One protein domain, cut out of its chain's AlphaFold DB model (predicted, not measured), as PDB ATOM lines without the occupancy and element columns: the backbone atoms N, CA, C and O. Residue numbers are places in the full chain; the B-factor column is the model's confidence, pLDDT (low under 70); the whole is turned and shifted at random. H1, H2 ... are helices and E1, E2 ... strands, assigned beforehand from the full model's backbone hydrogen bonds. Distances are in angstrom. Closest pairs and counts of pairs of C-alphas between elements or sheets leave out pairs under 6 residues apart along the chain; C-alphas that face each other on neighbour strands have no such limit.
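This is residues 247 to 318 of the 323 residues of an uncharacterized protein of Lactobacillus ingluviei DSM 15946 (UniProt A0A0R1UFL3). A long two-stranded hairpin, E1 and E2, makes the domain's length; at one end a small head holds the short hairpin E3 and E4 with H1 and H2. The printed part has 72 residues, in order E1 E2 E3 E4 H1 H2, both sheets antiparallel, class mixed. It is loose, radius of gyration of the C-alphas 15.2 A, spanning 50 by 27 by 21 A.

In the hairpin of E1, residues 256 to 267, and E2, residues 273 to 283, N 257 and O 282 are 2.8 A apart; E2 bends by 59 degrees at residue 276. In the hairpin of E3, residues 287 to 290, and E4, residues 293 to 296, N 288 and O 295 are 2.8 A apart. H1, residues 297 to 306, and H2, residues 313 to 318, are close but not clearly touching, their closest C-alphas, Ser 304 and Leu 315, 6.9 A apart. Every O i to N i+4 pair is within hydrogen-bond range in H1; H2 has 0 of 2, and 2 of 3 O i to N i+3 pairs.

E1, 31.9 A long, begins at C-alpha 256 (39.436, -20.250, -57.658). H2 ends at C-alpha 318 (17.197, -19.010, -47.171).

The farthest C-alphas, Lys 250 and Pro 269, are 50.4 A apart. The printed part has no cut and no long link; no printed residue is under 70 in pLDDT.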
ATOM      1  N   GLU A 247      19.695 -13.281 -60.057       96.31
ATOM      2  CA  GLU A 247      20.463 -12.200 -60.687       96.31
ATOM      3  C   GLU A 247      21.944 -12.569 -60.804       96.31
ATOM      4  O   GLU A 247      22.523 -12.438 -61.878       96.31
ATOM      5  N   LEU A 248      22.538 -13.079 -59.722       96.56
ATOM      6  CA  LEU A 248      23.942 -13.490 -59.684       96.56
ATOM      7  C   LEU A 248      24.224 -14.675 -60.619       96.56
ATOM      8  O   LEU A 248      25.292 -14.738 -61.208       96.56
ATOM      9  N   ASP A 249      23.269 -15.582 -60.817       93.69
ATOM     10  CA  ASP A 249      23.414 -16.732 -61.722       93.69
ATOM     11  C   ASP A 249      23.515 -16.333 -63.208       93.69
ATOM     12  O   ASP A 249      23.934 -17.127 -64.045       93.69
ATOM     13  N   LYS A 250      23.184 -15.080 -63.550       94.50
ATOM     14  CA  LYS A 250      23.395 -14.521 -64.898       94.50
ATOM     15  C   LYS A 250      24.836 -14.054 -65.126       94.50
ATOM     16  O   LYS A 250      25.194 -13.732 -66.256       94.50
ATOM     17  N   VAL A 251      25.640 -13.963 -64.068       93.62
ATOM     18  CA  VAL A 251      27.032 -13.513 -64.123       93.62
ATOM     19  C   VAL A 251      27.942 -14.724 -64.303       93.62
ATOM     20  O   VAL A 251      27.805 -15.731 -63.611       93.62
ATOM     21  N   ALA A 252      28.900 -14.622 -65.223       93.88
ATOM     22  CA  ALA A 252      29.934 -15.636 -65.371       93.88
ATOM     23  C   ALA A 252      31.020 -15.439 -64.306       93.88
ATOM     24  O   ALA A 252      31.646 -14.380 -64.237       93.88
ATOM     25  N   TYR A 253      31.274 -16.469 -63.503       95.56
ATOM     26  CA  TYR A 253      32.360 -16.466 -62.529       95.56
ATOM     27  C   TYR A 253      33.563 -17.248 -63.047       95.56
ATOM     28  O   TYR A 253      33.427 -18.256 -63.737       95.56
ATOM     29  N   SER A 254      34.759 -16.796 -62.681       94.31
ATOM     30  CA  SER A 254      36.025 -17.445 -63.015       94.31
ATOM     31  C   SER A 254      36.992 -17.381 -61.835       94.31
ATOM     32  O   SER A 254      36.763 -16.671 -60.851       94.31
ATOM     33  N   GLY A 255      38.074 -18.154 -61.920       94.75
ATOM     34  CA  GLY A 255      39.087 -18.244 -60.874       94.75
ATOM     35  C   GLY A 255      38.712 -19.210 -59.754       94.75
ATOM     36  O   GLY A 255      37.685 -19.892 -59.787       94.75
ATOM     37  N   THR A 256      39.580 -19.291 -58.751       94.06
ATOM     38  CA  THR A 256      39.436 -20.250 -57.658       94.06
ATOM     39  C   THR A 256      39.418 -19.563 -56.300       94.06
ATOM     40  O   THR A 256      39.894 -18.442 -56.111       94.06
ATOM     41  N   ARG A 257      38.797 -20.227 -55.325       91.38
ATOM     42  CA  ARG A 257      38.714 -19.755 -53.946       91.38
ATOM     43  C   ARG A 257      39.114 -20.848 -52.977       91.38
ATOM     44  O   ARG A 257      38.476 -21.897 -52.891       91.38
ATOM     45  N   THR A 258      40.103 -20.537 -52.154       90.81
ATOM     46  CA  THR A 258      40.528 -21.401 -51.057       90.81
ATOM     47  C   THR A 258      39.563 -21.283 -49.884       90.81
ATOM     48  O   THR A 258      39.379 -20.210 -49.298       90.81
ATOM     49  N   VAL A 259      38.956 -22.400 -49.496       85.81
ATOM     50  CA  VAL A 259      38.107 -22.499 -48.308       85.81
ATOM     51  C   VAL A 259      38.747 -23.383 -47.251       85.81
ATOM     52  O   VAL A 259      39.343 -24.417 -47.547       85.81
ATOM     53  N   LYS A 260      38.598 -22.991 -45.983       83.75
ATOM     54  CA  LYS A 260      39.007 -23.831 -44.855       83.75
ATOM     55  C   LYS A 260      38.047 -25.008 -44.726       83.75
ATOM     56  O   LYS A 260      36.835 -24.815 -44.639       83.75
ATOM     57  N   THR A 261      38.605 -26.204 -44.661       81.81
ATOM     58  CA  THR A 261      37.902 -27.457 -44.401       81.81
ATOM     59  C   THR A 261      38.559 -28.184 -43.226       81.81
ATOM     60  O   THR A 261      39.569 -27.735 -42.680       81.81
ATOM     61  N   TYR A 262      37.970 -29.295 -42.805       79.81
ATOM     62  CA  TYR A 262      38.523 -30.159 -41.772       79.81
ATOM     63  C   TYR A 262      38.519 -31.590 -42.283       79.81
ATOM     64  O   TYR A 262      37.477 -32.103 -42.690       79.81
ATOM     65  N   VAL A 263      39.681 -32.233 -42.244       81.94
ATOM     66  CA  VAL A 263      39.849 -33.634 -42.644       81.94
ATOM     67  C   VAL A 263      40.098 -34.494 -41.414       81.94
ATOM     68  O   VAL A 263      40.657 -34.028 -40.415       81.94
ATOM     69  N   ARG A 264      39.641 -35.746 -41.466       84.12
ATOM     70  CA  ARG A 264      39.908 -36.724 -40.408       84.12
ATOM     71  C   ARG A 264      41.385 -37.105 -40.471       84.12
ATOM     72  O   ARG A 264      41.861 -37.502 -41.523       84.12
ATOM     73  N   ASN A 265      42.081 -36.993 -39.348       83.56
ATOM     74  CA  ASN A 265      43.479 -37.377 -39.190       83.56
ATOM     75  C   ASN A 265      43.630 -38.300 -37.974       83.56
ATOM     76  O   ASN A 265      44.160 -37.901 -36.933       83.56
ATOM     77  N   GLY A 266      43.085 -39.510 -38.103       85.19
ATOM     78  CA  GLY A 266      43.143 -40.551 -37.078       85.19
ATOM     79  C   GLY A 266      42.220 -40.323 -35.878       85.19
ATOM     80  O   GLY A 266      41.271 -39.532 -35.917       85.19
ATOM     81  N   HIS A 267      42.508 -41.048 -34.799       81.94
ATOM     82  CA  HIS A 267      41.793 -40.977 -33.530       81.94
ATOM     83  C   HIS A 267      42.668 -40.334 -32.453       81.94
ATOM     84  O   HIS A 267      43.884 -40.500 -32.417       81.94
ATOM     85  N   LYS A 268      42.034 -39.583 -31.558       78.12
ATOM     86  CA  LYS A 268      42.629 -39.137 -30.300       78.12
ATOM     87  C   LYS A 268      42.761 -40.327 -29.336       78.12
ATOM     88  O   LYS A 268      42.034 -41.306 -29.503       78.12
ATOM     89  N   PRO A 269      43.575 -40.207 -28.269       72.50
ATOM     90  CA  PRO A 269      43.673 -41.231 -27.222       72.50
ATOM     91  C   PRO A 269      42.330 -41.598 -26.566       72.50
ATOM     92  O   PRO A 269      42.183 -42.691 -26.043       72.50
ATOM     93  N   ASP A 270      41.329 -40.710 -26.627       76.44
ATOM     94  CA  ASP A 270      39.962 -40.946 -26.132       76.44
ATOM     95  C   ASP A 270      39.041 -41.656 -27.151       76.44
ATOM     96  O   ASP A 270      37.818 -41.654 -26.991       76.44
ATOM     97  N   GLY A 271      39.604 -42.200 -28.237       77.50
ATOM     98  CA  GLY A 271      38.887 -42.903 -29.303       77.50
ATOM     99  C   GLY A 271      38.100 -41.999 -30.259       77.50
ATOM    100  O   GLY A 271      37.506 -42.486 -31.221       77.50
ATOM    101  N   ARG A 272      38.076 -40.673 -30.063       76.44
ATOM    102  CA  ARG A 272      37.336 -39.756 -30.950       76.44
ATOM    103  C   ARG A 272      38.142 -39.379 -32.182       76.44
ATOM    104  O   ARG A 272      39.346 -39.182 -32.097       76.44
ATOM    105  N   TRP A 273      37.453 -39.144 -33.298       78.81
ATOM    106  CA  TRP A 273      38.073 -38.598 -34.506       78.81
ATOM    107  C   TRP A 273      38.846 -37.306 -34.214       78.81
ATOM    108  O   TRP A 273      38.312 -36.332 -33.667       78.81
ATOM    109  N   HIS A 274      40.112 -37.305 -34.603       81.38
ATOM    110  CA  HIS A 274      40.956 -36.130 -34.634       81.38
ATOM    111  C   HIS A 274      40.751 -35.434 -35.981       81.38
ATOM    112  O   HIS A 274      40.882 -36.045 -37.036       81.38
ATOM    113  N   TRP A 275      40.366 -34.160 -35.947       80.81
ATOM    114  CA  TRP A 275      40.134 -33.357 -37.145       80.81
ATOM    115  C   TRP A 275      41.226 -32.305 -37.244       80.81
ATOM    116  O   TRP A 275      41.453 -31.573 -36.280       80.81
ATOM    117  N   VAL A 276      41.870 -32.214 -38.403       83.50
ATOM    118  CA  VAL A 276      42.918 -31.225 -38.665       83.50
ATOM    119  C   VAL A 276      42.416 -30.245 -39.710       83.50
ATOM    120  O   VAL A 276      41.696 -30.616 -40.640       83.50
ATOM    121  N   ALA A 277      42.743 -28.970 -39.506       84.38
ATOM    122  CA  ALA A 277      42.419 -27.926 -40.462       84.38
ATOM    123  C   ALA A 277      43.147 -28.206 -41.781       84.38
ATOM    124  O   ALA A 277      44.344 -28.471 -41.795       84.38
ATOM    125  N   SER A 278      42.409 -28.133 -42.876       87.00
ATOM    126  CA  SER A 278      42.918 -28.271 -44.233       87.00
ATOM    127  C   SER A 278      42.281 -27.183 -45.097       87.00
ATOM    128  O   SER A 278      41.417 -26.422 -44.641       87.00
ATOM    129  N   THR A 279      42.709 -27.076 -46.342       89.06
ATOM    130  CA  THR A 279      42.144 -26.155 -47.320       89.06
ATOM    131  C   THR A 279      41.702 -26.922 -48.547       89.06
ATOM    132  O   THR A 279      42.386 -27.836 -48.995       89.06
ATOM    133  N   LYS A 280      40.547 -26.541 -49.087       89.00
ATOM    134  CA  LYS A 280      40.067 -27.013 -50.378       89.00
ATOM    135  C   LYS A 280      40.013 -25.826 -51.325       89.00
ATOM    136  O   LYS A 280      39.492 -24.775 -50.953       89.00
ATOM    137  N   GLU A 281      40.534 -26.009 -52.524       93.00
ATOM    138  CA  GLU A 281      40.340 -25.066 -53.613       93.00
ATOM    139  C   GLU A 281      39.016 -25.376 -54.316       93.00
ATOM    140  O   GLU A 281      38.684 -26.537 -54.564       93.00
ATOM    141  N   ILE A 282      38.209 -24.344 -54.541       92.50
ATOM    142  CA  ILE A 282      36.923 -24.441 -55.229       92.50
ATOM    143  C   ILE A 282      37.001 -23.559 -56.465       92.50
ATOM    144  O   ILE A 282      37.287 -22.368 -56.335       92.50
ATOM    145  N   ASN A 283      36.719 -24.125 -57.635       95.38
ATOM    146  CA  ASN A 283      36.549 -23.343 -58.849       95.38
ATOM    147  C   ASN A 283      35.209 -22.598 -58.789       95.38
ATOM    148  O   ASN A 283      34.171 -23.181 -58.477       95.38
ATOM    149  N   LEU A 284      35.240 -21.289 -59.023       95.81
ATOM    150  CA  LEU A 284      34.064 -20.438 -58.890       95.81
ATOM    151  C   LEU A 284      33.046 -20.651 -60.011       95.81
ATOM    152  O   LEU A 284      31.870 -20.381 -59.774       95.81
ATOM    153  N   SER A 285      33.473 -21.166 -61.168       96.06
ATOM    154  CA  SER A 285      32.589 -21.504 -62.290       96.06
ATOM    155  C   SER A 285      31.868 -22.845 -62.120       96.06
ATOM    156  O   SER A 285      30.903 -23.119 -62.837       96.06
ATOM    157  N   ASP A 286      32.303 -23.686 -61.175       95.50
ATOM    158  CA  ASP A 286      31.691 -24.992 -60.946       95.50
ATOM    159  C   ASP A 286      30.260 -24.829 -60.421       95.50
ATOM    160  O   ASP A 286      29.974 -24.015 -59.536       95.50
ATOM    161  N   ASN A 287      29.357 -25.665 -60.930       94.31
ATOM    162  CA  ASN A 287      27.978 -25.701 -60.470       94.31
ATOM    163  C   ASN A 287      27.869 -26.327 -59.076       94.31
ATOM    164  O   ASN A 287      28.442 -27.379 -58.785       94.31
ATOM    165  N   TRP A 288      27.039 -25.721 -58.236       93.06
ATOM    166  CA  TRP A 288      26.704 -26.204 -56.906       93.06
ATOM    167  C   TRP A 288      25.196 -26.123 -56.666       93.06
ATOM    168  O   TRP A 288      24.472 -25.431 -57.380       93.06
ATOM    169  N   GLN A 289      24.708 -26.838 -55.654       92.00
ATOM    170  CA  GLN A 289      23.299 -26.824 -55.282       92.00
ATOM    171  C   GLN A 289      23.134 -26.581 -53.781       92.00
ATOM    172  O   GLN A 289      23.747 -27.249 -52.947       92.00
ATOM    173  N   VAL A 290      22.257 -25.640 -53.433       88.50
ATOM    174  CA  VAL A 290      21.844 -25.367 -52.053       88.50
ATOM    175  C   VAL A 290      20.323 -25.400 -51.988       88.50
ATOM    176  O   VAL A 290      19.643 -24.512 -52.497       88.50
ATOM    177  N   GLY A 291      19.780 -26.426 -51.331       85.44
ATOM    178  CA  GLY A 291      18.335 -26.652 -51.313       85.44
ATOM    179  C   GLY A 291      17.820 -26.919 -52.727       85.44
ATOM    180  O   GLY A 291      18.290 -27.846 -53.384       85.44
ATOM    181  N   ALA A 292      16.878 -26.104 -53.195       86.19
ATOM    182  CA  ALA A 292      16.302 -26.243 -54.536       86.19
ATOM    183  C   ALA A 292      16.970 -25.372 -55.609       86.19
ATOM    184  O   ALA A 292      16.539 -25.387 -56.756       86.19
ATOM    185  N   TYR A 293      17.986 -24.593 -55.241       91.12
ATOM    186  CA  TYR A 293      18.632 -23.653 -56.148       91.12
ATOM    187  C   TYR A 293      19.979 -24.209 -56.595       91.12
ATOM    188  O   TYR A 293      20.782 -24.639 -55.760       91.12
ATOM    189  N   LYS A 294      20.216 -24.183 -57.906       94.06
ATOM    190  CA  LYS A 294      21.481 -24.541 -58.550       94.06
ATOM    191  C   LYS A 294      22.053 -23.283 -59.195       94.06
ATOM    192  O   LYS A 294      21.302 -22.568 -59.843       94.06
ATOM    193  N   ALA A 295      23.332 -23.026 -58.962       95.38
ATOM    194  CA  ALA A 295      24.065 -21.890 -59.514       95.38
ATOM    195  C   ALA A 295      25.573 -22.171 -59.447       95.38
ATOM    196  O   ALA A 295      26.003 -23.135 -58.800       95.38
ATOM    197  N   GLN A 296      26.386 -21.316 -60.059       96.44
ATOM    198  CA  GLN A 296      27.841 -21.373 -59.899       96.44
ATOM    199  C   GLN A 296      28.267 -21.080 -58.443       96.44
ATOM    200  O   GLN A 296      27.618 -20.318 -57.719       96.44
ATOM    201  N   TYR A 297      29.383 -21.659 -57.987       95.50
ATOM    202  CA  TYR A 297      29.929 -21.388 -56.649       95.50
ATOM    203  C   TYR A 297      30.170 -19.895 -56.401       95.50
ATOM    204  O   TYR A 297      29.928 -19.423 -55.284       95.50
ATOM    205  N   GLY A 298      30.630 -19.161 -57.419       96.25
ATOM    206  CA  GLY A 298      30.829 -17.715 -57.361       96.25
ATOM    207  C   GLY A 298      29.578 -16.965 -56.901       96.25
ATOM    208  O   GLY A 298      29.645 -16.239 -55.905       96.25
ATOM    209  N   ALA A 299      28.425 -17.267 -57.504       97.25
ATOM    210  CA  ALA A 299      27.135 -16.682 -57.141       97.25
ATOM    211  C   ALA A 299      26.767 -16.951 -55.671       97.25
ATOM    212  O   ALA A 299      26.389 -16.043 -54.929       97.25
ATOM    213  N   PHE A 300      26.943 -18.186 -55.187       96.19
ATOM    214  CA  PHE A 300      26.670 -18.503 -53.781       96.19
ATOM    215  C   PHE A 300      27.628 -17.801 -52.810       96.19
ATOM    216  O   PHE A 300      27.222 -17.391 -51.714       96.19
ATOM    217  N   PHE A 301      28.906 -17.670 -53.166       94.94
ATOM    218  CA  PHE A 301      29.872 -16.956 -52.336       94.94
ATOM    219  C   PHE A 301      29.554 -15.468 -52.243       94.94
ATOM    220  O   PHE A 301      29.634 -14.906 -51.145       94.94
ATOM    221  N   GLU A 302      29.191 -14.856 -53.363       95.69
ATOM    222  CA  GLU A 302      28.781 -13.462 -53.425       95.69
ATOM    223  C   GLU A 302      27.507 -13.239 -52.614       95.69
ATOM    224  O   GLU A 302      27.527 -12.454 -51.667       95.69
ATOM    225  N   LEU A 303      26.472 -14.056 -52.820       96.31
ATOM    226  CA  LEU A 303      25.252 -14.004 -52.019       96.31
ATOM    227  C   LEU A 303      25.529 -14.173 -50.516       96.31
ATOM    228  O   LEU A 303      24.935 -13.502 -49.670       96.31
ATOM    229  N   SER A 304      26.433 -15.078 -50.135       93.44
ATOM    230  CA  SER A 304      26.788 -15.285 -48.726       93.44
ATOM    231  C   SER A 304      27.537 -14.094 -48.118       93.44
ATOM    232  O   SER A 304      27.351 -13.793 -46.929       93.44
ATOM    233  N   LYS A 305      28.371 -13.415 -48.918       92.31
ATOM    234  CA  LYS A 305      29.041 -12.158 -48.554       92.31
ATOM    235  C   LYS A 305      28.013 -11.050 -48.390       92.31
ATOM    236  O   LYS A 305      27.970 -10.433 -47.325       92.31
ATOM    237  N   GLU A 306      27.141 -10.882 -49.379       94.44
ATOM    238  CA  GLU A 306      26.036  -9.937 -49.334       94.44
ATOM    239  C   GLU A 306      25.170 -10.208 -48.113       94.44
ATOM    240  O   GLU A 306      24.918  -9.287 -47.376       94.44
ATOM    241  N   LEU A 307      24.817 -11.446 -47.756       92.62
ATOM    242  CA  LEU A 307      24.047 -11.748 -46.539       92.62
ATOM    243  C   LEU A 307      24.868 -11.662 -45.226       92.62
ATOM    244  O   LEU A 307      24.319 -11.836 -44.130       92.62
ATOM    245  N   GLY A 308      26.172 -11.400 -45.286       88.88
ATOM    246  CA  GLY A 308      27.042 -11.230 -44.121       88.88
ATOM    247  C   GLY A 308      27.337 -12.513 -43.344       88.88
ATOM    248  O   GLY A 308      27.493 -12.457 -42.123       88.88
ATOM    249  N   HIS A 309      27.355 -13.670 -44.010       83.38
ATOM    250  CA  HIS A 309      27.681 -14.962 -43.392       83.38
ATOM    251  C   HIS A 309      29.070 -15.475 -43.802       83.38
ATOM    252  O   HIS A 309      29.754 -16.075 -42.967       83.38
ATOM    253  N   ASN A 310      29.525 -15.178 -45.029       81.50
ATOM    254  CA  ASN A 310      30.794 -15.647 -45.625       81.50
ATOM    255  C   ASN A 310      30.973 -17.176 -45.544       81.50
ATOM    256  O   ASN A 310      32.084 -17.677 -45.370       81.50
ATOM    257  N   ARG A 311      29.859 -17.906 -45.584       82.31
ATOM    258  CA  ARG A 311      29.742 -19.354 -45.412       82.31
ATOM    259  C   ARG A 311      28.563 -19.877 -46.224       82.31
ATOM    260  O   ARG A 311      27.460 -19.339 -46.115       82.31
ATOM    261  N   LEU A 312      28.790 -20.934 -46.998       86.94
ATOM    262  CA  LEU A 312      27.768 -21.495 -47.884       86.94
ATOM    263  C   LEU A 312      26.703 -22.293 -47.125       86.94
ATOM    264  O   LEU A 312      25.526 -22.212 -47.454       86.94
ATOM    265  N   ASP A 313      27.078 -22.987 -46.049       81.81
ATOM    266  CA  ASP A 313      26.156 -23.838 -45.282       81.81
ATOM    267  C   ASP A 313      24.993 -23.053 -44.644       81.81
ATOM    268  O   ASP A 313      23.896 -23.573 -44.447       81.81
ATOM    269  N   VAL A 314      25.198 -21.762 -44.373       82.94
ATOM    270  CA  VAL A 314      24.160 -20.890 -43.809       82.94
ATOM    271  C   VAL A 314      23.077 -20.541 -44.840       82.94
ATOM    272  O   VAL A 314      21.960 -20.182 -44.458       82.94
ATOM    273  N   LEU A 315      23.364 -20.675 -46.140       88.12
ATOM    274  CA  LEU A 315      22.411 -20.372 -47.210       88.12
ATOM    275  C   LEU A 315      21.223 -21.343 -47.241       88.12
ATOM    276  O   LEU A 315      20.140 -20.946 -47.669       88.12
ATOM    277  N   HIS A 316      21.354 -22.549 -46.677       85.19
ATOM    278  CA  HIS A 316      20.236 -23.492 -46.529       85.19
ATOM    279  C   HIS A 316      19.050 -22.910 -45.738       85.19
ATOM    280  O   HIS A 316      17.912 -23.331 -45.933       85.19
ATOM    281  N   HIS A 317      19.275 -21.906 -44.880       82.06
ATOM    282  CA  HIS A 317      18.197 -21.211 -44.167       82.06
ATOM    283  C   HIS A 317      17.359 -20.272 -45.050       82.06
ATOM    284  O   HIS A 317      16.287 -19.832 -44.625       82.06
ATOM    285  N   TYR A 318      17.848 -19.935 -46.243       87.44
ATOM    286  CA  TYR A 318      17.197 -19.010 -47.171       87.44
ATOM    287  C   TYR A 318      16.765 -19.701 -48.471       87.44
ATOM    288  O   TYR A 318      15.710 -19.372 -49.001       87.44
TER     289      TYR A 318